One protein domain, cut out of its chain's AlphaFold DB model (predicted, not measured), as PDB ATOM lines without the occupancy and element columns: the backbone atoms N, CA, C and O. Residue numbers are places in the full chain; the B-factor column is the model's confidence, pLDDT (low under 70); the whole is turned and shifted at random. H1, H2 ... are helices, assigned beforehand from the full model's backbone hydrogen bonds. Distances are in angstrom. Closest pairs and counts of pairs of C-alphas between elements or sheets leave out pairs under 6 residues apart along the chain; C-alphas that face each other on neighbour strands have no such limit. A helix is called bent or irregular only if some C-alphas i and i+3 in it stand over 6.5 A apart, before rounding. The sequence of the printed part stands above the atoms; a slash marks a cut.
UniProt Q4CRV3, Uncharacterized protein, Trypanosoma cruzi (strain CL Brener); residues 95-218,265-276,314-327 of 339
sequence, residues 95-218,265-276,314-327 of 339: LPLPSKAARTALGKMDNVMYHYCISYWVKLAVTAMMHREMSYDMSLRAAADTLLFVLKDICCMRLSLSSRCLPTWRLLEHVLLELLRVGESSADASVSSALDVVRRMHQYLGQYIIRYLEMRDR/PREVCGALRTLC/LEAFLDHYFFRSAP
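This is residues 95 to 218, 265 to 276 and 314 to 327 of the 339 residues of an uncharacterized protein of Trypanosoma cruzi (strain CL Brener) (UniProt Q4CRV3). Two layers of helices: H2, H4 and H5 lie side by side in a row with H4 in the middle, and H3, H6 and H7 cover one face of that row. H3 packs over the groove between H2 and H4, the short H6 and H7 cross H5 steeply, and H1 sits at the edge by the start of H2. The printed part has 150 residues with seven named helices, H1 to H7 in chain order, and no named strand; the class is all helix. The whole is compact, with a radius of gyration of the C-alphas of 15.2 A and spans of 46 by 38 by 24 A.

Start at H1, residues 100 to 106, which is close but not clearly touching to H2, residues 111 to 130; the closest C-alphas, of Leu 106 and Tyr 114, are 6.5 A apart. Next comes H3, residues 140 to 161, whose residues 140 to 150 alone touch H2, closest at the C-alphas of Ala 125 and Ala 143, 4.2 A, at a shallow tilt of 29 degrees, opposite ways. H4, residues 166 to 185, touches H2 the same way at 4 degrees, a shallow tilt, with the C-alphas of Val 126 and Val 182 closest at 6.5 A. H2, H3 and H4 make an up-and-down bundle, each helix running against the one before. H5, residues 190 to 216, forms a helical hairpin with H4, closest at the C-alphas of Leu 180 and Leu 195, 6.2 A. With residues 191 to 201 alone H5 touches H6, residues 265 to 276; the C-alphas of Ala 194 and Ala 271 are closest at 4.2 A, and the steep tilt of 68 degrees is only just short of about perpendicular. H7, residues 314 to 322, touches H3, with the C-alphas of Cys 156 and Leu 314 closest at 6.1 A; H4 and H7 are apart. Every O i to N i+4 pair is within hydrogen-bond range in H1, H2, H4, H6 and H7, against 16 of 18 in H3 and 20 of 23 in H5.

Find C-alpha 100 at (-0.109, -36.705, 31.622), where H1 begins. H2 spans 28.2 A, H3 30.4 A and H4 29.0 A. H5, the longest at 38.8 A, starts at C-alpha 190, (7.247, -45.985, 59.565); it is irregular, only just, with C-alphas 207 and 210 6.7 A apart. H6 spans 16.8 A, and H7 ends at C-alpha 322, (21.738, -53.207, 43.150).

The C-alphas farthest apart, of Glu 133 and Arg 218, are 47.8 A apart. Residues 219 to 264 and 277 to 313 are not printed; the C-alpha gaps are 30.9 A and 14.3 A. No link printed whole is long. Look for pLDDT under 70 at residues 132 to 136, 187 and 217 to 218.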
ATOM      1  N   LEU A  95       9.964 -25.036  31.615       91.07
ATOM      2  CA  LEU A  95       9.697 -26.465  31.669       91.07
ATOM      3  C   LEU A  95       8.228 -26.723  31.995       91.07
ATOM      4  O   LEU A  95       7.645 -26.010  32.810       91.07
ATOM      5  N   PRO A  96       7.630 -27.764  31.397       91.45
ATOM      6  CA  PRO A  96       6.245 -28.096  31.669       91.45
ATOM      7  C   PRO A  96       6.082 -28.620  33.098       91.45
ATOM      8  O   PRO A  96       6.928 -29.366  33.593       91.45
ATOM      9  N   LEU A  97       4.951 -28.306  33.724       91.31
ATOM     10  CA  LEU A  97       4.512 -28.981  34.945       91.31
ATOM     11  C   LEU A  97       4.262 -30.482  34.686       91.31
ATOM     12  O   LEU A  97       3.924 -30.866  33.553       91.31
ATOM     13  N   PRO A  98       4.391 -31.344  35.712       90.94
ATOM     14  CA  PRO A  98       4.150 -32.775  35.577       90.94
ATOM     15  C   PRO A  98       2.664 -33.049  35.315       90.94
ATOM     16  O   PRO A  98       1.840 -33.160  36.216       90.94
ATOM     17  N   SER A  99       2.328 -33.185  34.037       90.55
ATOM     18  CA  SER A  99       1.003 -33.555  33.538       90.55
ATOM     19  C   SER A  99       1.084 -34.850  32.735       90.55
ATOM     20  O   SER A  99       2.164 -35.246  32.289       90.55
ATOM     21  N   LYS A 100      -0.059 -35.501  32.476       88.79
ATOM     22  CA  LYS A 100      -0.109 -36.705  31.622       88.79
ATOM     23  C   LYS A 100       0.536 -36.454  30.251       88.79
ATOM     24  O   LYS A 100       1.359 -37.247  29.806       88.79
ATOM     25  N   ALA A 101       0.240 -35.308  29.631       91.21
ATOM     26  CA  ALA A 101       0.832 -34.914  28.355       91.21
ATOM     27  C   ALA A 101       2.353 -34.687  28.452       91.21
ATOM     28  O   ALA A 101       3.097 -35.140  27.581       91.21
ATOM     29  N   ALA A 102       2.826 -34.030  29.518       92.98
ATOM     30  CA  ALA A 102       4.253 -33.791  29.722       92.98
ATOM     31  C   ALA A 102       5.030 -35.094  29.973       92.98
ATOM     32  O   ALA A 102       6.103 -35.276  29.404       92.98
ATOM     33  N   ARG A 103       4.461 -36.034  30.742       92.24
ATOM     34  CA  ARG A 103       5.027 -37.377  30.965       92.24
ATOM     35  C   ARG A 103       5.185 -38.145  29.650       92.24
ATOM     36  O   ARG A 103       6.240 -38.712  29.399       92.24
ATOM     37  N   THR A 104       4.195 -38.092  28.756       90.34
ATOM     38  CA  THR A 104       4.314 -38.694  27.414       90.34
ATOM     39  C   THR A 104       5.352 -37.980  26.538       90.34
ATOM     40  O   THR A 104       6.058 -38.619  25.756       90.34
ATOM     41  N   ALA A 105       5.463 -36.654  26.642       91.50
ATOM     42  CA  ALA A 105       6.434 -35.872  25.877       91.50
ATOM     43  C   ALA A 105       7.883 -36.070  26.356       91.50
ATOM     44  O   ALA A 105       8.810 -35.900  25.564       91.50
ATOM     45  N   LEU A 106       8.082 -36.465  27.616       91.47
ATOM     46  CA  LEU A 106       9.390 -36.657  28.242       91.47
ATOM     47  C   LEU A 106      10.282 -37.648  27.476       91.47
ATOM     48  O   LEU A 106      11.479 -37.403  27.312       91.47
ATOM     49  N   GLY A 107       9.698 -38.716  26.922       86.45
ATOM     50  CA  GLY A 107      10.410 -39.697  26.095       86.45
ATOM     51  C   GLY A 107      10.932 -39.144  24.761       86.45
ATOM     52  O   GLY A 107      11.788 -39.759  24.134       86.45
ATOM     53  N   LYS A 108      10.447 -37.972  24.327       89.07
ATOM     54  CA  LYS A 108      10.892 -37.274  23.108       89.07
ATOM     55  C   LYS A 108      11.909 -36.165  23.394       89.07
ATOM     56  O   LYS A 108      12.417 -35.560  22.453       89.07
ATOM     57  N   MET A 109      12.174 -35.860  24.667       89.92
ATOM     58  CA  MET A 109      13.144 -34.836  25.052       89.92
ATOM     59  C   MET A 109      14.574 -35.348  24.875       89.92
ATOM     60  O   MET A 109      14.874 -36.505  25.193       89.92
ATOM     61  N   ASP A 110      15.454 -34.459  24.408       87.75
ATOM     62  CA  ASP A 110      16.897 -34.694  24.430       87.75
ATOM     63  C   ASP A 110      17.413 -34.845  25.874       87.75
ATOM     64  O   ASP A 110      16.727 -34.497  26.837       87.75
ATOM     65  N   ASN A 111      18.609 -35.418  26.036       86.70
ATOM     66  CA  ASN A 111      19.138 -35.792  27.353       86.70
ATOM     67  C   ASN A 111      19.291 -34.595  28.303       86.70
ATOM     68  O   ASN A 111      19.097 -34.749  29.509       86.70
ATOM     69  N   VAL A 112      19.609 -33.416  27.765       84.44
ATOM     70  CA  VAL A 112      19.802 -32.188  28.545       84.44
ATOM     71  C   VAL A 112      18.458 -31.683  29.051       84.44
ATOM     72  O   VAL A 112      18.269 -31.506  30.253       84.44
ATOM     73  N   MET A 113      17.487 -31.530  28.149       88.97
ATOM     74  CA  MET A 113      16.134 -31.118  28.515       88.97
ATOM     75  C   MET A 113      15.471 -32.113  29.463       88.97
ATOM     76  O   MET A 113      14.803 -31.697  30.407       88.97
ATOM     77  N   TYR A 114      15.679 -33.412  29.244       92.58
ATOM     78  CA  TYR A 114      15.220 -34.462  30.143       92.58
ATOM     79  C   TYR A 114      15.787 -34.279  31.554       92.58
ATOM     80  O   TYR A 114      15.025 -34.278  32.516       92.58
ATOM     81  N   HIS A 115      17.103 -34.084  31.674       91.68
ATOM     82  CA  HIS A 115      17.762 -33.907  32.965       91.68
ATOM     83  C   HIS A 115      17.170 -32.724  33.740       91.68
ATOM     84  O   HIS A 115      16.724 -32.902  34.870       91.68
ATOM     85  N   TYR A 116      17.077 -31.544  33.115       91.32
ATOM     86  CA  TYR A 116      16.488 -30.372  33.769       91.32
ATOM     87  C   TYR A 116      15.010 -30.558  34.109       91.32
ATOM     88  O   TYR A 116      14.576 -30.116  35.168       91.32
ATOM     89  N   CYS A 117      14.242 -31.232  33.249       93.76
ATOM     90  CA  CYS A 117      12.837 -31.546  33.506       93.76
ATOM     91  C   CYS A 117      12.667 -32.411  34.760       93.76
ATOM     92  O   CYS A 117      11.855 -32.090  35.623       93.76
ATOM     93  N   ILE A 118      13.474 -33.465  34.897       94.75
ATOM     94  CA  ILE A 118      13.436 -34.328  36.076       94.75
ATOM     95  C   ILE A 118      13.864 -33.576  37.334       94.75
ATOM     96  O   ILE A 118      13.144 -33.633  38.328       94.75
ATOM     97  N   SER A 119      14.988 -32.855  37.303       91.83
ATOM     98  CA  SER A 119      15.455 -32.089  38.468       91.83
ATOM     99  C   SER A 119      14.411 -31.064  38.915       91.83
ATOM    100  O   SER A 119      14.125 -30.949  40.104       91.83
ATOM    101  N   TYR A 120      13.769 -30.382  37.962       91.72
ATOM    102  CA  TYR A 120      12.649 -29.484  38.225       91.72
ATOM    103  C   TYR A 120      11.472 -30.201  38.895       91.72
ATOM    104  O   TYR A 120      10.998 -29.757  39.936       91.72
ATOM    105  N   TRP A 121      11.009 -31.322  38.337       93.77
ATOM    106  CA  TRP A 121       9.869 -32.064  38.884       93.77
ATOM    107  C   TRP A 121      10.134 -32.625  40.277       93.77
ATOM    108  O   TRP A 121       9.249 -32.570  41.127       93.77
ATOM    109  N   VAL A 122      11.344 -33.131  40.517       93.21
ATOM    110  CA  VAL A 122      11.772 -33.607  41.837       93.21
ATOM    111  C   VAL A 122      11.761 -32.452  42.825       93.21
ATOM    112  O   VAL A 122      11.138 -32.572  43.874       93.21
ATOM    113  N   LYS A 123      12.356 -31.311  42.460       89.54
ATOM    114  CA  LYS A 123      12.386 -30.117  43.308       89.54
ATOM    115  C   LYS A 123      10.980 -29.625  43.652       89.54
ATOM    116  O   LYS A 123      10.688 -29.418  44.822       89.54
ATOM    117  N   LEU A 124      10.089 -29.514  42.664       88.86
ATOM    118  CA  LEU A 124       8.690 -29.142  42.899       88.86
ATOM    119  C   LEU A 124       7.979 -30.099  43.853       88.86
ATOM    120  O   LEU A 124       7.318 -29.655  44.790       88.86
ATOM    121  N   ALA A 125       8.098 -31.403  43.606       90.77
ATOM    122  CA  ALA A 125       7.422 -32.411  44.406       90.77
ATOM    123  C   ALA A 125       7.951 -32.433  45.846       90.77
ATOM    124  O   ALA A 125       7.168 -32.469  46.791       90.77
ATOM    125  N   VAL A 126       9.269 -32.342  46.022       89.61
ATOM    126  CA  VAL A 126       9.917 -32.273  47.337       89.61
ATOM    127  C   VAL A 126       9.476 -31.021  48.085       89.61
ATOM    128  O   VAL A 126       9.023 -31.135  49.219       89.61
ATOM    129  N   THR A 127       9.510 -29.845  47.453       87.44
ATOM    130  CA  THR A 127       9.023 -28.604  48.072       87.44
ATOM    131  C   THR A 127       7.553 -28.723  48.478       87.44
ATOM    132  O   THR A 127       7.209 -28.334  49.590       87.44
ATOM    133  N   ALA A 128       6.690 -29.301  47.635       86.86
ATOM    134  CA  ALA A 128       5.279 -29.511  47.969       86.86
ATOM    135  C   ALA A 128       5.088 -30.457  49.171       86.86
ATOM    136  O   ALA A 128       4.230 -30.218  50.018       86.86
ATOM    137  N   MET A 129       5.904 -31.511  49.282       86.07
ATOM    138  CA  MET A 129       5.856 -32.442  50.416       86.07
ATOM    139  C   MET A 129       6.382 -31.832  51.719       86.07
ATOM    140  O   MET A 129       5.841 -32.115  52.790       86.07
ATOM    141  N   MET A 130       7.415 -30.995  51.624       84.29
ATOM    142  CA  MET A 130       8.056 -30.325  52.757       84.29
ATOM    143  C   MET A 130       7.227 -29.150  53.289       84.29
ATOM    144  O   MET A 130       7.030 -29.012  54.493       84.29
ATOM    145  N   HIS A 131       6.710 -28.308  52.393       78.49
ATOM    146  CA  HIS A 131       6.051 -27.046  52.726       78.49
ATOM    147  C   HIS A 131       4.544 -27.127  52.471       78.49
ATOM    148  O   HIS A 131       3.995 -26.393  51.647       78.49
ATOM    149  N   ARG A 132       3.877 -28.011  53.228       61.82
ATOM    150  CA  ARG A 132       2.436 -28.342  53.136       61.82
ATOM    151  C   ARG A 132       1.494 -27.130  53.056       61.82
ATOM    152  O   ARG A 132       0.392 -27.254  52.533       61.82
ATOM    153  N   GLU A 133       1.911 -25.985  53.594       55.73
ATOM    154  CA  GLU A 133       1.112 -24.757  53.687       55.73
ATOM    155  C   GLU A 133       1.371 -23.745  52.550       55.73
ATOM    156  O   GLU A 133       0.602 -22.799  52.405       55.73
ATOM    157  N   MET A 134       2.428 -23.913  51.739       52.67
ATOM    158  CA  MET A 134       2.937 -22.854  50.843       52.67
ATOM    159  C   MET A 134       2.948 -23.197  49.340       52.67
ATOM    160  O   MET A 134       3.214 -22.308  48.532       52.67
ATOM    161  N   SER A 135       2.691 -24.439  48.910       53.69
ATOM    162  CA  SER A 135       2.895 -24.809  47.497       53.69
ATOM    163  C   SER A 135       1.646 -24.614  46.629       53.69
ATOM    164  O   SER A 135       0.743 -25.450  46.611       53.69
ATOM    165  N   TYR A 136       1.628 -23.524  45.861       58.41
ATOM    166  CA  TYR A 136       0.514 -23.106  45.002       58.41
ATOM    167  C   TYR A 136       0.266 -23.991  43.758       58.41
ATOM    168  O   TYR A 136      -0.803 -23.883  43.164       58.41
ATOM    169  N   ASP A 137       1.180 -24.899  43.385       71.68
ATOM    170  CA  ASP A 137       1.144 -25.535  42.051       71.68
ATOM    171  C   ASP A 137       0.976 -27.065  42.034       71.68
ATOM    172  O   ASP A 137       0.745 -27.651  40.973       71.68
ATOM    173  N   MET A 138       1.105 -27.751  43.177       83.75
ATOM    174  CA  MET A 138       1.081 -29.218  43.222       83.75
ATOM    175  C   MET A 138       0.524 -29.739  44.547       83.75
ATOM    176  O   MET A 138       0.989 -29.358  45.615       83.75
ATOM    177  N   SER A 139      -0.456 -30.645  44.482       84.59
ATOM    178  CA  SER A 139      -0.964 -31.334  45.673       84.59
ATOM    179  C   SER A 139       0.025 -32.389  46.178       84.59
ATOM    180  O   SER A 139       0.815 -32.924  45.401       84.59
ATOM    181  N   LEU A 140      -0.070 -32.765  47.459       85.55
ATOM    182  CA  LEU A 140       0.758 -33.831  48.049       85.55
ATOM    183  C   LEU A 140       0.661 -35.147  47.266       85.55
ATOM    184  O   LEU A 140       1.672 -35.795  47.004       85.55
ATOM    185  N   ARG A 141      -0.549 -35.504  46.820       86.43
ATOM    186  CA  ARG A 141      -0.768 -36.679  45.973       86.43
ATOM    187  C   ARG A 141      -0.067 -36.547  44.620       86.43
ATOM    188  O   ARG A 141       0.630 -37.466  44.205       86.43
ATOM    189  N   ALA A 142      -0.193 -35.396  43.956       89.20
ATOM    190  CA  ALA A 142       0.487 -35.151  42.687       89.20
ATOM    191  C   ALA A 142       2.019 -35.148  42.838       89.20
ATOM    192  O   ALA A 142       2.715 -35.613  41.934       89.20
ATOM    193  N   ALA A 143       2.542 -34.686  43.976       90.38
ATOM    194  CA  ALA A 143       3.960 -34.743  44.314       90.38
ATOM    195  C   ALA A 143       4.444 -36.188  44.484       90.38
ATOM    196  O   ALA A 143       5.396 -36.597  43.814       90.38
ATOM    197  N   ALA A 144       3.735 -36.989  45.283       90.40
ATOM    198  CA  ALA A 144       4.031 -38.406  45.470       90.40
ATOM    199  C   ALA A 144       4.007 -39.182  44.142       90.40
ATOM    200  O   ALA A 144       4.951 -39.907  43.816       90.40
ATOM    201  N   ASP A 145       2.966 -38.973  43.332       91.16
ATOM    202  CA  ASP A 145       2.821 -39.598  42.014       91.16
ATOM    203  C   ASP A 145       3.926 -39.153  41.047       91.16
ATOM    204  O   ASP A 145       4.374 -39.931  40.203       91.16
ATOM    205  N   THR A 146       4.381 -37.904  41.156       93.29
ATOM    206  CA  THR A 146       5.477 -37.370  40.340       93.29
ATOM    207  C   THR A 146       6.812 -37.995  40.725       93.29
ATOM    208  O   THR A 146       7.523 -38.449  39.833       93.29
ATOM    209  N   LEU A 147       7.141 -38.110  42.014       94.36
ATOM    210  CA  LEU A 147       8.377 -38.767  42.462       94.36
ATOM    211  C   LEU A 147       8.414 -40.247  42.071       94.36
ATOM    212  O   LEU A 147       9.427 -40.731  41.564       94.36
ATOM    213  N   LEU A 148       7.290 -40.954  42.231       92.98
ATOM    214  CA  LEU A 148       7.158 -42.341  41.785       92.98
ATOM    215  C   LEU A 148       7.349 -42.469  40.274       92.98
ATOM    216  O   LEU A 148       8.057 -43.367  39.819       92.98
ATOM    217  N   PHE A 149       6.734 -41.574  39.499       94.06
ATOM    218  CA  PHE A 149       6.929 -41.530  38.056       94.06
ATOM    219  C   PHE A 149       8.402 -41.297  37.702       94.06
ATOM    220  O   PHE A 149       8.937 -42.024  36.873       94.06
ATOM    221  N   VAL A 150       9.071 -40.336  38.345       95.80
ATOM    222  CA  VAL A 150      10.484 -40.025  38.091       95.80
ATOM    223  C   VAL A 150      11.378 -41.236  38.355       95.80
ATOM    224  O   VAL A 150      12.191 -41.584  37.500       95.80
ATOM    225  N   LEU A 151      11.223 -41.907  39.499       95.56
ATOM    226  CA  LEU A 151      11.995 -43.114  39.809       95.56
ATOM    227  C   LEU A 151      11.786 -44.202  38.749       95.56
ATOM    228  O   LEU A 151      12.755 -44.785  38.262       95.56
ATOM    229  N   LYS A 152      10.525 -44.455  38.374       92.94
ATOM    230  CA  LYS A 152      10.169 -45.439  37.344       92.94
ATOM    231  C   LYS A 152      10.776 -45.066  35.987       92.94
ATOM    232  O   LYS A 152      11.373 -45.920  35.343       92.94
ATOM    233  N   ASP A 153      10.670 -43.810  35.560       94.83
ATOM    234  CA  ASP A 153      11.182 -43.368  34.260       94.83
ATOM    235  C   ASP A 153      12.716 -43.446  34.198       94.83
ATOM    236  O   ASP A 153      13.273 -44.031  33.266       94.83
ATOM    237  N   ILE A 154      13.421 -42.976  35.235       96.12
ATOM    238  CA  ILE A 154      14.883 -43.082  35.303       96.12
ATOM    239  C   ILE A 154      15.319 -44.551  35.235       96.12
ATOM    240  O   ILE A 154      16.115 -44.915  34.368       96.12
ATOM    241  N   CYS A 155      14.808 -45.393  36.134       95.15
ATOM    242  CA  CYS A 155      15.258 -46.774  36.283       95.15
ATOM    243  C   CYS A 155      14.801 -47.658  35.115       95.15
ATOM    244  O   CYS A 155      15.606 -48.322  34.462       95.15
ATOM    245  N   CYS A 156      13.503 -47.658  34.821       92.60
ATOM    246  CA  CYS A 156      12.890 -48.623  33.912       92.60
ATOM    247  C   CYS A 156      12.870 -48.158  32.453       92.60
ATOM    248  O   CYS A 156      12.753 -49.011  31.574       92.60
ATOM    249  N   MET A 157      13.023 -46.858  32.170       91.82
ATOM    250  CA  MET A 157      13.049 -46.330  30.798       91.82
ATOM    251  C   MET A 157      14.435 -45.822  30.401       91.82
ATOM    252  O   MET A 157      15.032 -46.319  29.449       91.82
ATOM    253  N   ARG A 158      14.994 -44.835  31.107       92.69
ATOM    254  CA  ARG A 158      16.256 -44.211  30.675       92.69
ATOM    255  C   ARG A 158      17.467 -45.114  30.884       92.69
ATOM    256  O   ARG A 158      18.254 -45.296  29.955       92.69
ATOM    257  N   LEU A 159      17.617 -45.698  32.070       93.02
ATOM    258  CA  LEU A 159      18.739 -46.588  32.377       93.02
ATOM    259  C   LEU A 159      18.589 -47.966  31.729       93.02
ATOM    260  O   LEU A 159      19.594 -48.602  31.432       93.02
ATOM    261  N   SER A 160      17.374 -48.426  31.430       88.87
ATOM    262  CA  SER A 160      17.196 -49.654  30.646       88.87
ATOM    263  C   SER A 160      17.650 -49.472  29.190       88.87
ATOM    264  O   SER A 160      18.313 -50.352  28.639       88.87
ATOM    265  N   LEU A 161      17.377 -48.309  28.585       88.37
ATOM    266  CA  LEU A 161      17.814 -47.966  27.226       88.37
ATOM    267  C   LEU A 161      19.303 -47.616  27.142       88.37
ATOM    268  O   LEU A 161      19.946 -47.838  26.117       88.37
ATOM    269  N   SER A 162      19.861 -47.011  28.188       89.19
ATOM    270  CA  SER A 162      21.249 -46.544  28.220       89.19
ATOM    271  C   SER A 162      21.861 -46.777  29.594       89.19
ATOM    272  O   SER A 162      22.161 -45.844  30.337       89.19
ATOM    273  N   SER A 163      22.096 -48.050  29.913       89.68
ATOM    274  CA  SER A 163      22.564 -48.486  31.236       89.68
ATOM    275  C   SER A 163      23.907 -47.915  31.656       89.68
ATOM    276  O   SER A 163      24.210 -47.874  32.838       89.68
ATOM    277  N   ARG A 164      24.715 -47.429  30.717       88.72
ATOM    278  CA  ARG A 164      26.020 -46.822  31.008       88.72
ATOM    279  C   ARG A 164      25.988 -45.295  31.049       88.72
ATOM    280  O   ARG A 164      27.037 -44.679  31.156       88.72
ATOM    281  N   CYS A 165      24.814 -44.670  30.962       88.59
ATOM    282  CA  CYS A 165      24.699 -43.214  30.978       88.59
ATOM    283  C   CYS A 165      24.979 -42.658  32.384       88.59
ATOM    284  O   CYS A 165      24.079 -42.570  33.222       88.59
ATOM    285  N   LEU A 166      26.231 -42.269  32.644       89.24
ATOM    286  CA  LEU A 166      26.658 -41.721  33.933       89.24
ATOM    287  C   LEU A 166      25.817 -40.509  34.391       89.24
ATOM    288  O   LEU A 166      25.399 -40.508  35.552       89.24
ATOM    289  N   PRO A 167      25.475 -39.520  33.535       90.25
ATOM    290  CA  PRO A 167      24.591 -38.423  33.938       90.25
ATOM    291  C   PRO A 167      23.216 -38.882  34.442       90.25
ATOM    292  O   PRO A 167      22.659 -38.278  35.355       90.25
ATOM    293  N   THR A 168      22.664 -39.969  33.891       92.02
ATOM    294  CA  THR A 168      21.379 -40.520  34.343       92.02
ATOM    295  C   THR A 168      21.509 -41.242  35.688       92.02
ATOM    296  O   THR A 168      20.613 -41.138  36.520       92.02
ATOM    297  N   TRP A 169      22.635 -41.907  35.958       94.97
ATOM    298  CA  TRP A 169      22.916 -42.468  37.287       94.97
ATOM    299  C   TRP A 169      23.114 -41.388  38.354       94.97
ATOM    300  O   TRP A 169      22.613 -41.530  39.466       94.97
ATOM    301  N   ARG A 170      23.792 -40.289  38.011       94.52
ATOM    302  CA  ARG A 170      23.924 -39.109  38.880       94.52
ATOM    303  C   ARG A 170      22.579 -38.436  39.146       94.52
ATOM    304  O   ARG A 170      22.320 -37.985  40.255       94.52
ATOM    305  N   LEU A 171      21.698 -38.418  38.149       94.56
ATOM    306  CA  LEU A 171      20.325 -37.962  38.336       94.56
ATOM    307  C   LEU A 171      19.577 -38.858  39.331       94.56
ATOM    308  O   LEU A 171      18.948 -38.329  40.239       94.56
ATOM    309  N   LEU A 172      19.693 -40.190  39.225       97.28
ATOM    310  CA  LEU A 172      19.124 -41.110  40.221       97.28
ATOM    311  C   LEU A 172      19.664 -40.823  41.628       97.28
ATOM    312  O   LEU A 172      18.882 -40.748  42.567       97.28
ATOM    313  N   GLU A 173      20.977 -40.630  41.772       96.83
ATOM    314  CA  GLU A 173      21.618 -40.277  43.048       96.83
ATOM    315  C   GLU A 173      21.003 -39.011  43.659       96.83
ATOM    316  O   GLU A 173      20.638 -39.019  44.834       96.83
ATOM    317  N   HIS A 174      20.802 -37.966  42.852       94.34
ATOM    318  CA  HIS A 174      20.126 -36.744  43.287       94.34
ATOM    319  C   HIS A 174      18.683 -37.006  43.746       94.34
ATOM    320  O   HIS A 174      18.295 -36.545  44.816       94.34
ATOM    321  N   VAL A 175      17.906 -37.803  43.001       95.99
ATOM    322  CA  VAL A 175      16.540 -38.175  43.418       95.99
ATOM    323  C   VAL A 175      16.546 -38.917  44.754       95.99
ATOM    324  O   VAL A 175      15.714 -38.631  45.610       95.99
ATOM    325  N   LEU A 176      17.486 -39.844  44.967       96.95
ATOM    326  CA  LEU A 176      17.599 -40.556  46.243       96.95
ATOM    327  C   LEU A 176      17.922 -39.602  47.398       96.95
ATOM    328  O   LEU A 176      17.323 -39.731  48.462       96.95
ATOM    329  N   LEU A 177      18.824 -38.638  47.198       95.33
ATOM    330  CA  LEU A 177      19.147 -37.626  48.209       95.33
ATOM    331  C   LEU A 177      17.929 -36.777  48.584       95.33
ATOM    332  O   LEU A 177      17.672 -36.568  49.768       95.33
ATOM    333  N   GLU A 178      17.147 -36.338  47.600       92.78
ATOM    334  CA  GLU A 178      15.933 -35.565  47.867       92.78
ATOM    335  C   GLU A 178      14.849 -36.402  48.568       92.78
ATOM    336  O   GLU A 178      14.181 -35.915  49.479       92.78
ATOM    337  N   LEU A 179      14.709 -37.688  48.230       93.69
ATOM    338  CA  LEU A 179      13.807 -38.596  48.951       93.69
ATOM    339  C   LEU A 179      14.238 -38.815  50.402       93.69
ATOM    340  O   LEU A 179      13.387 -38.860  51.291       93.69
ATOM    341  N   LEU A 180      15.544 -38.941  50.651       93.98
ATOM    342  CA  LEU A 180      16.083 -39.020  52.007       93.98
ATOM    343  C   LEU A 180      15.775 -37.743  52.783       93.98
ATOM    344  O   LEU A 180      15.273 -37.833  53.899       93.98
ATOM    345  N   ARG A 181      15.973 -36.573  52.170       90.62
ATOM    346  CA  ARG A 181      15.638 -35.277  52.768       90.62
ATOM    347  C   ARG A 181      14.155 -35.212  53.156       90.62
ATOM    348  O   ARG A 181      13.839 -34.869  54.292       90.62
ATOM    349  N   VAL A 182      13.246 -35.590  52.249       88.19
ATOM    350  CA  VAL A 182      11.797 -35.661  52.532       88.19
ATOM    351  C   VAL A 182      11.509 -36.625  53.678       88.19
ATOM    352  O   VAL A 182      10.775 -36.279  54.601       88.19
ATOM    353  N   GLY A 183      12.094 -37.821  53.661       89.51
ATOM    354  CA  GLY A 183      11.881 -38.798  54.721       89.51
ATOM    355  C   GLY A 183      12.390 -38.327  56.085       89.51
ATOM    356  O   GLY A 183      11.714 -38.536  57.083       89.51
ATOM    357  N   GLU A 184      13.533 -37.643  56.132       90.09
ATOM    358  CA  GLU A 184      14.135 -37.099  57.359       90.09
ATOM    359  C   GLU A 184      13.330 -35.944  57.958       90.09
ATOM    360  O   GLU A 184      13.337 -35.753  59.172       90.09
ATOM    361  N   SER A 185      12.598 -35.201  57.127       84.39
ATOM    362  CA  SER A 185      11.643 -34.192  57.600       84.39
ATOM    363  C   SER A 185      10.349 -34.788  58.164       84.39
ATOM    364  O   SER A 185       9.584 -34.092  58.835       84.39
ATOM    365  N   SER A 186      10.069 -36.062  57.869       80.21
ATOM    366  CA  SER A 186       8.836 -36.714  58.289       80.21
ATOM    367  C   SER A 186       8.920 -37.136  59.753       80.21
ATOM    368  O   SER A 186       9.877 -37.768  60.189       80.21
ATOM    369  N   ALA A 187       7.862 -36.848  60.509       69.56
ATOM    370  CA  ALA A 187       7.702 -37.324  61.883       69.56
ATOM    371  C   ALA A 187       7.199 -38.783  61.970       69.56
ATOM    372  O   ALA A 187       6.985 -39.296  63.067       69.56
ATOM    373  N   ASP A 188       6.948 -39.441  60.835       74.33
ATOM    374  CA  ASP A 188       6.366 -40.784  60.787       74.33
ATOM    375  C   ASP A 188       7.426 -41.864  61.073       74.33
ATOM    376  O   ASP A 188       8.361 -42.071  60.302       74.33
ATOM    377  N   ALA A 189       7.259 -42.607  62.169       71.54
ATOM    378  CA  ALA A 189       8.167 -43.691  62.549       71.54
ATOM    379  C   ALA A 189       8.266 -44.806  61.486       71.54
ATOM    380  O   ALA A 189       9.302 -45.466  61.386       71.54
ATOM    381  N   SER A 190       7.229 -45.000  60.659       71.32
ATOM    382  CA  SER A 190       7.247 -45.985  59.565       71.32
ATOM    383  C   SER A 190       8.251 -45.638  58.458       71.32
ATOM    384  O   SER A 190       8.668 -46.514  57.699       71.32
ATOM    385  N   VAL A 191       8.697 -44.381  58.405       85.28
ATOM    386  CA  VAL A 191       9.686 -43.880  57.447       85.28
ATOM    387  C   VAL A 191      11.112 -44.255  57.854       85.28
ATOM    388  O   VAL A 191      11.980 -44.342  56.988       85.28
ATOM    389  N   SER A 192      11.363 -44.555  59.134       86.00
ATOM    390  CA  SER A 192      12.714 -44.850  59.634       86.00
ATOM    391  C   SER A 192      13.353 -46.042  58.919       86.00
ATOM    392  O   SER A 192      14.478 -45.943  58.435       86.00
ATOM    393  N   SER A 193      12.624 -47.152  58.781       88.06
ATOM    394  CA  SER A 193      13.140 -48.337  58.086       88.06
ATOM    395  C   SER A 193      13.355 -48.078  56.593       88.06
ATOM    396  O   SER A 193      14.342 -48.530  56.015       88.06
ATOM    397  N   ALA A 194      12.462 -47.306  55.965       91.61
ATOM    398  CA  ALA A 194      12.584 -46.928  54.563       91.61
ATOM    399  C   ALA A 194      13.810 -46.034  54.312       91.61
ATOM    400  O   ALA A 194      14.528 -46.239  53.331       91.61
ATOM    401  N   LEU A 195      14.088 -45.086  55.214       92.88
ATOM    402  CA  LEU A 195      15.280 -44.242  55.166       92.88
ATOM    403  C   LEU A 195      16.556 -45.079  55.182       92.88
ATOM    404  O   LEU A 195      17.441 -44.845  54.365       92.88
ATOM    405  N   ASP A 196      16.652 -46.075  56.057       90.89
ATOM    406  CA  ASP A 196      17.862 -46.894  56.168       90.89
ATOM    407  C   ASP A 196      18.131 -47.722  54.907       90.89
ATOM    408  O   ASP A 196      19.261 -47.761  54.408       90.89
ATOM    409  N   VAL A 197      17.080 -48.304  54.325       92.32
ATOM    410  CA  VAL A 197      17.163 -49.032  53.050       92.32
ATOM    411  C   VAL A 197      17.630 -48.106  51.921       92.32
ATOM    412  O   VAL A 197      18.536 -48.453  51.158       92.32
ATOM    413  N   VAL A 198      17.055 -46.905  51.820       94.70
ATOM    414  CA  VAL A 198      17.391 -45.948  50.756       94.70
ATOM    415  C   VAL A 198      18.771 -45.322  50.971       94.70
ATOM    416  O   VAL A 198      19.502 -45.129  50.000       94.70
ATOM    417  N   ARG A 199      19.210 -45.103  52.217       94.15
ATOM    418  CA  ARG A 199      20.593 -44.702  52.533       94.15
ATOM    419  C   ARG A 199      21.581 -45.752  52.057       94.15
ATOM    420  O   ARG A 199      22.583 -45.402  51.433       94.15
ATOM    421  N   ARG A 200      21.296 -47.034  52.302       91.67
ATOM    422  CA  ARG A 200      22.134 -48.133  51.812       91.67
ATOM    423  C   ARG A 200      22.170 -48.169  50.284       91.67
ATOM    424  O   ARG A 200      23.248 -48.322  49.713       91.67
ATOM    425  N   MET A 201      21.024 -47.979  49.628       94.10
ATOM    426  CA  MET A 201      20.929 -47.903  48.166       94.10
ATOM    427  C   MET A 201      21.776 -46.751  47.611       94.10
ATOM    428  O   MET A 201      22.585 -46.956  46.709       94.10
ATOM    429  N   HIS A 202      21.644 -45.558  48.189       94.85
ATOM    430  CA  HIS A 202      22.415 -44.373  47.822       94.85
ATOM    431  C   HIS A 202      23.928 -44.586  48.009       94.85
ATOM    432  O   HIS A 202      24.713 -44.321  47.099       94.85
ATOM    433  N   GLN A 203      24.349 -45.134  49.155       91.93
ATOM    434  CA  GLN A 203      25.756 -45.457  49.408       91.93
ATOM    435  C   GLN A 203      26.306 -46.436  48.367       91.93
ATOM    436  O   GLN A 203      27.398 -46.219  47.840       91.93
ATOM    437  N   TYR A 204      25.549 -47.490  48.045       91.88
ATOM    438  CA  TYR A 204      25.957 -48.471  47.044       91.88
ATOM    439  C   TYR A 204      26.077 -47.850  45.643       91.88
ATOM    440  O   TYR A 204      27.075 -48.064  44.948       91.88
ATOM    441  N   LEU A 205      25.091 -47.035  45.255       94.52
ATOM    442  CA  LEU A 205      25.075 -46.304  43.990       94.52
ATOM    443  C   LEU A 205      26.341 -45.455  43.816       94.52
ATOM    444  O   LEU A 205      27.056 -45.626  42.827       94.52
ATOM    445  N   GLY A 206      26.647 -44.592  44.788       90.10
ATOM    446  CA  GLY A 206      27.809 -43.705  44.723       90.10
ATOM    447  C   GLY A 206      29.140 -44.460  44.765       90.10
ATOM    448  O   GLY A 206      30.034 -44.217  43.953       90.10
ATOM    449  N   GLN A 207      29.282 -45.414  45.690       86.97
ATOM    450  CA  GLN A 207      30.561 -46.092  45.927       86.97
ATOM    451  C   GLN A 207      30.920 -47.126  44.862       86.97
ATOM    452  O   GLN A 207      32.111 -47.320  44.599       86.97
ATOM    453  N   TYR A 208      29.922 -47.785  44.265       88.67
ATOM    454  CA  TYR A 208      30.153 -48.934  43.394       88.67
ATOM    455  C   TYR A 208      29.643 -48.723  41.977       88.67
ATOM    456  O   TYR A 208      30.429 -48.893  41.054       88.67
ATOM    457  N   ILE A 209      28.386 -48.323  41.771       90.82
ATOM    458  CA  ILE A 209      27.831 -48.184  40.413       90.82
ATOM    459  C   ILE A 209      28.461 -46.993  39.681       90.82
ATOM    460  O   ILE A 209      29.106 -47.163  38.646       90.82
ATOM    461  N   ILE A 210      28.316 -45.789  40.237       90.69
ATOM    462  CA  ILE A 210      28.826 -44.545  39.649       90.69
ATOM    463  C   ILE A 210      30.344 -44.619  39.512       90.69
ATOM    464  O   ILE A 210      30.884 -44.423  38.425       90.69
ATOM    465  N   ARG A 211      31.033 -44.988  40.596       87.68
ATOM    466  CA  ARG A 211      32.492 -45.109  40.607       87.68
ATOM    467  C   ARG A 211      33.009 -46.136  39.594       87.68
ATOM    468  O   ARG A 211      34.084 -45.946  39.027       87.68
ATOM    469  N   TYR A 212      32.278 -47.231  39.367       87.21
ATOM    470  CA  TYR A 212      32.629 -48.212  38.338       87.21
ATOM    471  C   TYR A 212      32.553 -47.607  36.937       87.21
ATOM    472  O   TYR A 212      33.509 -47.747  36.175       87.21
ATOM    473  N   LEU A 213      31.466 -46.903  36.615       86.50
ATOM    474  CA  LEU A 213      31.302 -46.239  35.319       86.50
ATOM    475  C   LEU A 213      32.385 -45.170  35.102       86.50
ATOM    476  O   LEU A 213      33.077 -45.190  34.087       86.50
ATOM    477  N   GLU A 214      32.643 -44.331  36.107       84.80
ATOM    478  CA  GLU A 214      33.681 -43.291  36.060       84.80
ATOM    479  C   GLU A 214      35.097 -43.819  35.825       84.80
ATOM    480  O   GLU A 214      35.927 -43.123  35.239       84.80
ATOM    481  N   MET A 215      35.418 -45.011  36.338       79.62
ATOM    482  CA  MET A 215      36.739 -45.614  36.150       79.62
ATOM    483  C   MET A 215      36.827 -46.439  34.869       79.62
ATOM    484  O   MET A 215      37.895 -46.490  34.262       79.62
ATOM    485  N   ARG A 216      35.728 -47.071  34.447       72.60
ATOM    486  CA  ARG A 216      35.667 -47.859  33.213       72.60
ATOM    487  C   ARG A 216      35.863 -46.994  31.974       72.60
ATOM    488  O   ARG A 216      36.552 -47.426  31.053       72.60
ATOM    489  N   ASP A 217      35.263 -45.809  31.957       63.02
ATOM    490  CA  ASP A 217      35.269 -44.932  30.785       63.02
ATOM    491  C   ASP A 217      36.572 -44.120  30.650       63.02
ATOM    492  O   ASP A 217      36.739 -43.345  29.709       63.02
ATOM    493  N   ARG A 218      37.550 -44.315  31.550       58.07
ATOM    494  CA  ARG A 218      38.879 -43.705  31.405       58.07
ATOM    495  C   ARG A 218      39.724 -44.481  30.389       58.07
ATOM    496  O   ARG A 218      39.870 -45.697  30.536       58.07
ATOM    497  N   PRO A 265      14.877 -57.108  46.626       90.66
ATOM    498  CA  PRO A 265      14.472 -56.077  45.662       90.66
ATOM    499  C   PRO A 265      13.105 -55.449  45.973       90.66
ATOM    500  O   PRO A 265      12.952 -54.230  45.914       90.66
ATOM    501  N   ARG A 266      12.140 -56.270  46.409       92.23
ATOM    502  CA  ARG A 266      10.811 -55.826  46.860       92.23
ATOM    503  C   ARG A 266      10.851 -54.886  48.071       92.23
ATOM    504  O   ARG A 266      10.007 -54.008  48.190       92.23
ATOM    505  N   GLU A 267      11.821 -55.053  48.972       91.48
ATOM    506  CA  GLU A 267      11.964 -54.215  50.172       91.48
ATOM    507  C   GLU A 267      12.551 -52.855  49.807       91.48
ATOM    508  O   GLU A 267      12.073 -51.836  50.294       91.48
ATOM    509  N   VAL A 268      13.513 -52.822  48.878       92.96
ATOM    510  CA  VAL A 268      14.044 -51.570  48.317       92.96
ATOM    511  C   VAL A 268      12.962 -50.825  47.539       92.96
ATOM    512  O   VAL A 268      12.767 -49.629  47.745       92.96
ATOM    513  N   CYS A 269      12.202 -51.533  46.700       93.37
ATOM    514  CA  CYS A 269      11.056 -50.965  45.990       93.37
ATOM    515  C   CYS A 269      10.003 -50.415  46.971       93.37
ATOM    516  O   CYS A 269       9.546 -49.282  46.825       93.37
ATOM    517  N   GLY A 270       9.666 -51.182  48.011       91.91
ATOM    518  CA  GLY A 270       8.760 -50.763  49.079       91.91
ATOM    519  C   GLY A 270       9.244 -49.510  49.810       91.91
ATOM    520  O   GLY A 270       8.476 -48.565  49.956       91.91
ATOM    521  N   ALA A 271      10.522 -49.458  50.193       92.65
ATOM    522  CA  ALA A 271      11.124 -48.312  50.869       92.65
ATOM    523  C   ALA A 271      11.076 -47.034  50.018       92.65
ATOM    524  O   ALA A 271      10.648 -45.988  50.504       92.65
ATOM    525  N   LEU A 272      11.433 -47.124  48.731       94.56
ATOM    526  CA  LEU A 272      11.318 -46.001  47.795       94.56
ATOM    527  C   LEU A 272       9.875 -45.490  47.715       94.56
ATOM    528  O   LEU A 272       9.638 -44.285  47.784       94.56
ATOM    529  N   ARG A 273       8.897 -46.400  47.629       91.87
ATOM    530  CA  ARG A 273       7.475 -46.033  47.595       91.87
ATOM    531  C   ARG A 273       7.009 -45.378  48.885       91.87
ATOM    532  O   ARG A 273       6.245 -44.418  48.810       91.87
ATOM    533  N   THR A 274       7.451 -45.883  50.034       90.90
ATOM    534  CA  THR A 274       7.167 -45.272  51.334       90.90
ATOM    535  C   THR A 274       7.691 -43.842  51.359       90.90
ATOM    536  O   THR A 274       6.908 -42.944  51.639       90.90
ATOM    537  N   LEU A 275       8.945 -43.599  50.952       91.04
ATOM    538  CA  LEU A 275       9.516 -42.245  50.923       91.04
ATOM    539  C   LEU A 275       8.787 -41.296  49.970       91.04
ATOM    540  O   LEU A 275       8.523 -40.153  50.336       91.04
ATOM    541  N   CYS A 276       8.389 -41.762  48.783       90.79
ATOM    542  CA  CYS A 276       7.570 -40.950  47.878       90.79
ATOM    543  C   CYS A 276       6.189 -40.618  48.463       90.79
ATOM    544  O   CYS A 276       5.578 -39.640  48.048       90.79
ATOM    545  N   LEU A 314      10.412 -52.195  38.136       93.00
ATOM    546  CA  LEU A 314      11.324 -51.535  39.066       93.00
ATOM    547  C   LEU A 314      12.062 -52.556  39.941       93.00
ATOM    548  O   LEU A 314      13.275 -52.456  40.093       93.00
ATOM    549  N   GLU A 315      11.372 -53.570  40.461       93.99
ATOM    550  CA  GLU A 315      12.002 -54.652  41.227       93.99
ATOM    551  C   GLU A 315      13.044 -55.414  40.402       93.99
ATOM    552  O   GLU A 315      14.148 -55.656  40.887       93.99
ATOM    553  N   ALA A 316      12.738 -55.733  39.141       93.53
ATOM    554  CA  ALA A 316      13.676 -56.392  38.236       93.53
ATOM    555  C   ALA A 316      14.907 -55.520  37.935       93.53
ATOM    556  O   ALA A 316      16.032 -56.023  37.884       93.53
ATOM    557  N   PHE A 317      14.713 -54.207  37.765       94.59
ATOM    558  CA  PHE A 317      15.817 -53.261  37.611       94.59
ATOM    559  C   PHE A 317      16.710 -53.234  38.859       94.59
ATOM    560  O   PHE A 317      17.936 -53.324  38.752       94.59
ATOM    561  N   LEU A 318      16.098 -53.139  40.043       94.74
ATOM    562  CA  LEU A 318      16.815 -53.119  41.314       94.74
ATOM    563  C   LEU A 318      17.595 -54.422  41.519       94.74
ATOM    564  O   LEU A 318      18.786 -54.355  41.812       94.74
ATOM    565  N   ASP A 319      16.981 -55.588  41.289       92.73
ATOM    566  CA  ASP A 319      17.664 -56.892  41.345       92.73
ATOM    567  C   ASP A 319      18.924 -56.917  40.471       92.73
ATOM    568  O   ASP A 319      19.993 -57.361  40.892       92.73
ATOM    569  N   HIS A 320      18.817 -56.394  39.251       92.22
ATOM    570  CA  HIS A 320      19.912 -56.447  38.299       92.22
ATOM    571  C   HIS A 320      21.104 -55.568  38.696       92.22
ATOM    572  O   HIS A 320      22.243 -56.031  38.628       92.22
ATOM    573  N   TYR A 321      20.859 -54.316  39.100       93.38
ATOM    574  CA  TYR A 321      21.929 -53.334  39.320       93.38
ATOM    575  C   TYR A 321      22.368 -53.184  40.774       93.38
ATOM    576  O   TYR A 321      23.519 -52.832  41.022       93.38
ATOM    577  N   PHE A 322      21.477 -53.436  41.730       93.16
ATOM    578  CA  PHE A 322      21.738 -53.207  43.150       93.16
ATOM    579  C   PHE A 322      21.978 -54.493  43.940       93.16
ATOM    580  O   PHE A 322      22.515 -54.414  45.036       93.16
ATOM    581  N   PHE A 323      21.651 -55.676  43.411       91.14
ATOM    582  CA  PHE A 323      21.859 -56.962  44.103       91.14
ATOM    583  C   PHE A 323      22.926 -57.848  43.451       91.14
ATOM    584  O   PHE A 323      23.024 -59.043  43.723       91.14
ATOM    585  N   ARG A 324      23.762 -57.255  42.598       87.21
ATOM    586  CA  ARG A 324      24.915 -57.884  41.944       87.21
ATOM    587  C   ARG A 324      26.088 -56.922  42.020       87.21
ATOM    588  O   ARG A 324      25.872 -55.727  42.188       87.21
ATOM    589  N   SER A 325      27.322 -57.398  41.867       84.75
ATOM    590  CA  SER A 325      28.446 -56.470  41.712       84.75
ATOM    591  C   SER A 325      28.285 -55.628  40.441       84.75
ATOM    592  O   SER A 325      27.794 -56.110  39.416       84.75
ATOM    593  N   ALA A 326      28.744 -54.374  40.485       85.63
ATOM    594  CA  ALA A 326      28.674 -53.473  39.336       85.63
ATOM    595  C   ALA A 326      29.280 -54.077  38.044       85.63
ATOM    596  O   ALA A 326      28.621 -54.004  37.007       85.63
ATOM    597  N   PRO A 327      30.457 -54.746  38.056       83.67
ATOM    598  CA  PRO A 327      30.965 -55.430  36.870       83.67
ATOM    599  C   PRO A 327      29.963 -56.424  36.278       83.67
ATOM    600  O   PRO A 327      29.699 -56.357  35.083       83.67
TER     601      PRO A 327